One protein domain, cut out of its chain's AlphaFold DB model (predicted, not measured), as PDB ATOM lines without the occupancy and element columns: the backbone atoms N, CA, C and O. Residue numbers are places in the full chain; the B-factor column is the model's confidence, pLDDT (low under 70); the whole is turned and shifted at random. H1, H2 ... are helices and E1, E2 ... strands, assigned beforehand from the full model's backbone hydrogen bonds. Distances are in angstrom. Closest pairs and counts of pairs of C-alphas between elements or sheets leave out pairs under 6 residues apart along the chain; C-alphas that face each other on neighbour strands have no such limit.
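What this domain is: This is residues 9 to 56 of the 98 residues of an uncharacterized protein of Bifidobacterium thermacidophilum subsp. thermacidophilum (UniProt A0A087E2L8). Two small lobes follow each other along an elongated shape: short helix H1 packs on strand E1 of the hairpin E1 and E2, and beyond it helix H3 folds back steeply on the longer helix H2. The printed part has 48 residues, with three named helices and two named strands, in the order H1, E1, E2, H2, H3; the sheet, E1 - E2, is antiparallel and the class mixed. It is only just compact, close to loose, with a radius of gyration of the C-alphas of 11.2 A and spans of 34 by 17 by 17 A.

Where its parts are: H1, residues 9 to 15, begins at C-alpha 9 (191.175, 222.191, 149.992) and is 9.9 A long. E1 is residues 20 to 23, 7.3 A, and E2 residues 28 to 30, 6.2 A. H2, residues 32 to 43, measures 16.7 A. H3, residues 48 to 54, 9.8 A, ends at C-alpha 54 (180.997, 212.504, 134.441).

How they stand to each other: The closest C-alphas of H1 and E1, Arg 11 and Val 23, are 5.5 A apart. In the hairpin, N 21 and O 29 are within hydrogen-bond range at 2.8 A. H2, with residues 38 to 42 alone, touches H3, opposite ways at a steep tilt of 54 degrees; their closest C-alphas, Cys 38 and Ile 51, are 6.3 A apart. H1 is apart from H2 and H3. In H1, H2 and H3 every O i to N i+4 pair is within hydrogen-bond range.

The domain as a whole: The C-alphas farthest apart, Glu 9 and Ala 44, are 34.3 A apart. The printed part has no cut, and the four links are tight. Residues 25 to 27 and 48 to 49 have pLDDT under 70.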
ATOM      1  N   GLU A   9     192.099 221.634 150.992       82.81
ATOM      2  CA  GLU A   9     191.175 222.191 149.992       82.81
ATOM      3  C   GLU A   9     190.791 221.172 148.903       82.81
ATOM      4  O   GLU A   9     189.628 221.060 148.516       82.81
ATOM      5  N   GLU A  10     191.754 220.381 148.411       78.88
ATOM      6  CA  GLU A  10     191.484 219.313 147.440       78.88
ATOM      7  C   GLU A  10     190.612 218.212 148.050       78.88
ATOM      8  O   GLU A  10     189.709 217.707 147.381       78.88
ATOM      9  N   ARG A  11     190.858 217.849 149.315       78.56
ATOM     10  CA  ARG A  11     190.060 216.849 150.034       78.56
ATOM     11  C   ARG A  11     188.628 217.316 150.226       78.56
ATOM     12  O   ARG A  11     187.722 216.545 149.940       78.56
ATOM     13  N   GLU A  12     188.438 218.561 150.648       84.44
ATOM     14  CA  GLU A  12     187.116 219.155 150.836       84.44
ATOM     15  C   GLU A  12     186.346 219.250 149.514       84.44
ATOM     16  O   GLU A  12     185.168 218.904 149.433       84.44
ATOM     17  N   ARG A  13     187.018 219.654 148.432       83.75
ATOM     18  CA  ARG A  13     186.405 219.674 147.103       83.75
ATOM     19  C   ARG A  13     185.962 218.278 146.661       83.75
ATOM     20  O   ARG A  13     184.869 218.127 146.123       83.75
ATOM     21  N   LEU A  14     186.815 217.275 146.851       81.19
ATOM     22  CA  LEU A  14     186.540 215.898 146.445       81.19
ATOM     23  C   LEU A  14     185.485 215.227 147.336       81.19
ATOM     24  O   LEU A  14     184.698 214.443 146.818       81.19
ATOM     25  N   SER A  15     185.417 215.546 148.633       79.75
ATOM     26  CA  SER A  15     184.419 214.980 149.553       79.75
ATOM     27  C   SER A  15     183.000 215.477 149.286       79.75
ATOM     28  O   SER A  15     182.044 214.836 149.700       79.75
ATOM     29  N   ARG A  16     182.844 216.606 148.584       86.00
ATOM     30  CA  ARG A  16     181.535 217.108 148.137       86.00
ATOM     31  C   ARG A  16     180.978 216.346 146.926       86.00
ATOM     32  O   ARG A  16     179.831 216.568 146.550       86.00
ATOM     33  N   LEU A  17     181.766 215.478 146.285       83.19
ATOM     34  CA  LEU A  17     181.301 214.672 145.156       83.19
ATOM     35  C   LEU A  17     180.514 213.463 145.669       83.19
ATOM     36  O   LEU A  17     181.062 212.650 146.404       83.19
ATOM     37  N   GLY A  18     179.286 213.253 145.187       80.06
ATOM     38  CA  GLY A  18     178.489 212.061 145.540       80.06
ATOM     39  C   GLY A  18     179.123 210.722 145.115       80.06
ATOM     40  O   GLY A  18     178.747 209.652 145.592       80.06
ATOM     41  N   ALA A  19     180.126 210.774 144.237       75.56
ATOM     42  CA  ALA A  19     180.933 209.623 143.844       75.56
ATOM     43  C   ALA A  19     181.990 209.212 144.891       75.56
ATOM     44  O   ALA A  19     182.608 208.150 144.777       75.56
ATOM     45  N   VAL A  20     182.229 210.055 145.895       78.00
ATOM     46  CA  VAL A  20     183.297 209.915 146.883       78.00
ATOM     47  C   VAL A  20     182.686 209.678 148.259       78.00
ATOM     48  O   VAL A  20     181.854 210.444 148.724       78.00
ATOM     49  N   LEU A  21     183.123 208.606 148.910       77.50
ATOM     50  CA  LEU A  21     182.760 208.274 150.284       77.50
ATOM     51  C   LEU A  21     183.678 208.984 151.284       77.50
ATOM     52  O   LEU A  21     183.223 209.510 152.291       77.50
ATOM     53  N   GLU A  22     184.982 208.991 151.010       74.75
ATOM     54  CA  GLU A  22     185.986 209.583 151.894       74.75
ATOM     55  C   GLU A  22     187.218 210.001 151.085       74.75
ATOM     56  O   GLU A  22     187.614 209.327 150.131       74.75
ATOM     57  N   VAL A  23     187.879 211.087 151.487       72.19
ATOM     58  CA  VAL A  23     189.177 211.481 150.928       72.19
ATOM     59  C   VAL A  23     190.227 211.465 152.026       72.19
ATOM     60  O   VAL A  23     190.267 212.337 152.902       72.19
ATOM     61  N   LYS A  24     191.120 210.482 151.946       73.00
ATOM     62  CA  LYS A  24     192.311 210.374 152.789       73.00
ATOM     63  C   LYS A  24     193.425 211.238 152.211       73.00
ATOM     64  O   LYS A  24     193.385 211.653 151.057       73.00
ATOM     65  N   ALA A  25     194.482 211.457 152.986       67.75
ATOM     66  CA  ALA A  25     195.593 212.314 152.575       67.75
ATOM     67  C   ALA A  25     196.255 211.901 151.245       67.75
ATOM     68  O   ALA A  25     196.845 212.739 150.574       67.75
ATOM     69  N   ARG A  26     196.168 210.630 150.838       66.31
ATOM     70  CA  ARG A  26     196.772 210.122 149.591       66.31
ATOM     71  C   ARG A  26     195.829 209.261 148.745       66.31
ATOM     72  O   ARG A  26     196.241 208.762 147.706       66.31
ATOM     73  N   GLN A  27     194.589 209.061 149.192       68.12
ATOM     74  CA  GLN A  27     193.648 208.101 148.609       68.12
ATOM     75  C   GLN A  27     192.238 208.679 148.557       68.12
ATOM     76  O   GLN A  27     191.848 209.440 149.436       68.12
ATOM     77  N   ILE A  28     191.474 208.264 147.550       75.00
ATOM     78  CA  ILE A  28     190.042 208.540 147.446       75.00
ATOM     79  C   ILE A  28     189.318 207.210 147.631       75.00
ATOM     80  O   ILE A  28     189.602 206.241 146.927       75.00
ATOM     81  N   VAL A  29     188.393 207.169 148.580       76.56
ATOM     82  CA  VAL A  29     187.470 206.059 148.779       76.56
ATOM     83  C   VAL A  29     186.191 206.405 148.031       76.56
ATOM     84  O   VAL A  29     185.548 207.407 148.322       76.56
ATOM     85  N   TYR A  30     185.833 205.591 147.043       79.31
ATOM     86  CA  TYR A  30     184.612 205.788 146.262       79.31
ATOM     87  C   TYR A  30     183.378 205.229 146.967       79.31
ATOM     88  O   TYR A  30     183.474 204.196 147.644       79.31
ATOM     89  N   SER A  31     182.229 205.869 146.746       78.00
ATOM     90  CA  SER A  31     180.941 205.387 147.248       78.00
ATOM     91  C   SER A  31     180.554 204.042 146.611       78.00
ATOM     92  O   SER A  31     180.907 203.774 145.453       78.00
ATOM     93  N   PRO A  32     179.875 203.145 147.351       75.94
ATOM     94  CA  PRO A  32     179.387 201.874 146.813       75.94
ATOM     95  C   PRO A  32     178.513 202.040 145.564       75.94
ATOM     96  O   PRO A  32     178.625 201.260 144.618       75.94
ATOM     97  N   GLU A  33     177.679 203.075 145.535       77.81
ATOM     98  CA  GLU A  33     176.762 203.410 144.446       77.81
ATOM     99  C   GLU A  33     177.547 203.764 143.186       77.81
ATOM    100  O   GLU A  33     177.292 203.227 142.106       77.81
ATOM    101  N   PHE A  34     178.580 204.595 143.335       78.50
ATOM    102  CA  PHE A  34     179.441 204.970 142.225       78.50
ATOM    103  C   PHE A  34     180.268 203.795 141.703       78.50
ATOM    104  O   PHE A  34     180.441 203.659 140.493       78.50
ATOM    105  N   LYS A  35     180.731 202.896 142.579       78.50
ATOM    106  CA  LYS A  35     181.395 201.652 142.152       78.50
ATOM    107  C   LYS A  35     180.463 200.793 141.295       78.50
ATOM    108  O   LYS A  35     180.887 200.318 140.242       78.50
ATOM    109  N   LYS A  36     179.202 200.621 141.707       79.06
ATOM    110  CA  LYS A  36     178.195 199.859 140.945       79.06
ATOM    111  C   LYS A  36     177.946 200.484 139.572       79.06
ATOM    112  O   LYS A  36     178.024 199.784 138.564       79.06
ATOM    113  N   GLU A  37     177.722 201.794 139.527       78.25
ATOM    114  CA  GLU A  37     177.462 202.514 138.277       78.25
ATOM    115  C   GLU A  37     178.681 202.516 137.343       78.25
ATOM    116  O   GLU A  37     178.552 202.268 136.143       78.25
ATOM    117  N   CYS A  38     179.883 202.701 137.895       76.69
ATOM    118  CA  CYS A  38     181.127 202.626 137.138       76.69
ATOM    119  C   CYS A  38     181.299 201.251 136.487       76.69
ATOM    120  O   CYS A  38     181.626 201.167 135.307       76.69
ATOM    121  N   MET A  39     181.038 200.170 137.224       79.06
ATOM    122  CA  MET A  39     181.142 198.815 136.682       79.06
ATOM    123  C   MET A  39     180.059 198.512 135.643       79.06
ATOM    124  O   MET A  39     180.331 197.811 134.670       79.06
ATOM    125  N   ARG A  40     178.845 199.047 135.814       82.56
ATOM    126  CA  ARG A  40     177.755 198.906 134.838       82.56
ATOM    127  C   ARG A  40     178.125 199.550 133.500       82.56
ATOM    128  O   ARG A  40     178.045 198.894 132.466       82.56
ATOM    129  N   ARG A  41     178.587 200.802 133.527       79.50
ATOM    130  CA  ARG A  41     179.012 201.540 132.326       79.50
ATOM    131  C   ARG A  41     180.265 200.957 131.695       79.50
ATOM    132  O   ARG A  41     180.357 200.856 130.476       79.50
ATOM    133  N   TYR A  42     181.202 200.500 132.523       74.19
ATOM    134  CA  TYR A  42     182.405 199.838 132.044       74.19
ATOM    135  C   TYR A  42     182.083 198.575 131.231       74.19
ATOM    136  O   TYR A  42     182.606 198.397 130.133       74.19
ATOM    137  N   ARG A  43     181.160 197.737 131.724       72.56
ATOM    138  CA  ARG A  43     180.670 196.555 130.993       72.56
ATOM    139  C   ARG A  43     179.929 196.913 129.705       72.56
ATOM    140  O   ARG A  43     179.975 196.140 128.758       72.56
ATOM    141  N   ALA A  44     179.300 198.085 129.649       80.81
ATOM    142  CA  ALA A  44     178.682 198.617 128.436       80.81
ATOM    143  C   ALA A  44     179.700 199.173 127.415       80.81
ATOM    144  O   ALA A  44     179.305 199.666 126.363       80.81
ATOM    145  N   GLY A  45     181.006 199.109 127.708       81.12
ATOM    146  CA  GLY A  45     182.073 199.583 126.824       81.12
ATOM    147  C   GLY A  45     182.456 201.050 127.030       81.12
ATOM    148  O   GLY A  45     183.313 201.569 126.307       81.12
ATOM    149  N   GLU A  46     181.880 201.739 128.021       71.69
ATOM    150  CA  GLU A  46     182.299 203.102 128.335       71.69
ATOM    151  C   GLU A  46     183.716 203.123 128.912       71.69
ATOM    152  O   GLU A  46     184.105 202.345 129.789       71.69
ATOM    153  N   ARG A  47     184.508 204.085 128.440       72.56
ATOM    154  CA  ARG A  47     185.885 204.256 128.902       72.56
ATOM    155  C   ARG A  47     185.868 204.797 130.334       72.56
ATOM    156  O   ARG A  47     185.225 205.820 130.571       72.56
ATOM    157  N   PRO A  48     186.676 204.254 131.260       65.69
ATOM    158  CA  PRO A  48     186.712 204.721 132.646       65.69
ATOM    159  C   PRO A  48     186.948 206.227 132.781       65.69
ATOM    160  O   PRO A  48     186.321 206.883 133.599       65.69
ATOM    161  N   GLY A  49     187.787 206.815 131.920       65.75
ATOM    162  CA  GLY A  49     188.021 208.262 131.921       65.75
ATOM    163  C   GLY A  49     186.769 209.112 131.665       65.75
ATOM    164  O   GLY A  49     186.705 210.223 132.177       65.75
ATOM    165  N   VAL A  50     185.790 208.598 130.914       73.94
ATOM    166  CA  VAL A  50     184.495 209.256 130.666       73.94
ATOM    167  C   VAL A  50     183.604 209.127 131.898       73.94
ATOM    168  O   VAL A  50     183.051 210.121 132.360       73.94
ATOM    169  N   ILE A  51     183.566 207.937 132.501       76.94
ATOM    170  CA  ILE A  51     182.812 207.660 133.728       76.94
ATOM    171  C   ILE A  51     183.298 208.568 134.876       76.94
ATOM    172  O   ILE A  51     182.497 209.261 135.500       76.94
ATOM    173  N   PHE A  52     184.612 208.652 135.111       75.38
ATOM    174  CA  PHE A  52     185.183 209.527 136.146       75.38
ATOM    175  C   PHE A  52     184.978 211.015 135.857       75.38
ATOM    176  O   PHE A  52     184.677 211.770 136.779       75.38
ATOM    177  N   ALA A  53     185.097 211.436 134.594       77.00
ATOM    178  CA  ALA A  53     184.832 212.821 134.217       77.00
ATOM    179  C   ALA A  53     183.366 213.199 134.468       77.00
ATOM    180  O   ALA A  53     183.103 214.277 134.994       77.00
ATOM    181  N   SER A  54     182.426 212.291 134.173       79.12
ATOM    182  CA  SER A  54     180.997 212.504 134.441       79.12
ATOM    183  C   SER A  54     180.683 212.639 135.936       79.12
ATOM    184  O   SER A  54     179.761 213.351 136.315       79.12
ATOM    185  N   ALA A  55     181.505 212.028 136.790       77.19
ATOM    186  CA  ALA A  55     181.418 212.125 138.243       77.19
ATOM    187  C   ALA A  55     182.109 213.367 138.836       77.19
ATOM    188  O   ALA A  55     182.197 213.496 140.057       77.19
ATOM    189  N   GLY A  56     182.671 214.248 138.000       75.25
ATOM    190  CA  GLY A  56     183.441 215.408 138.453       75.25
ATOM    191  C   GLY A  56     184.808 215.058 139.050       75.25
ATOM    192  O   GLY A  56     185.470 215.925 139.625       75.25
TER     193      GLY A  56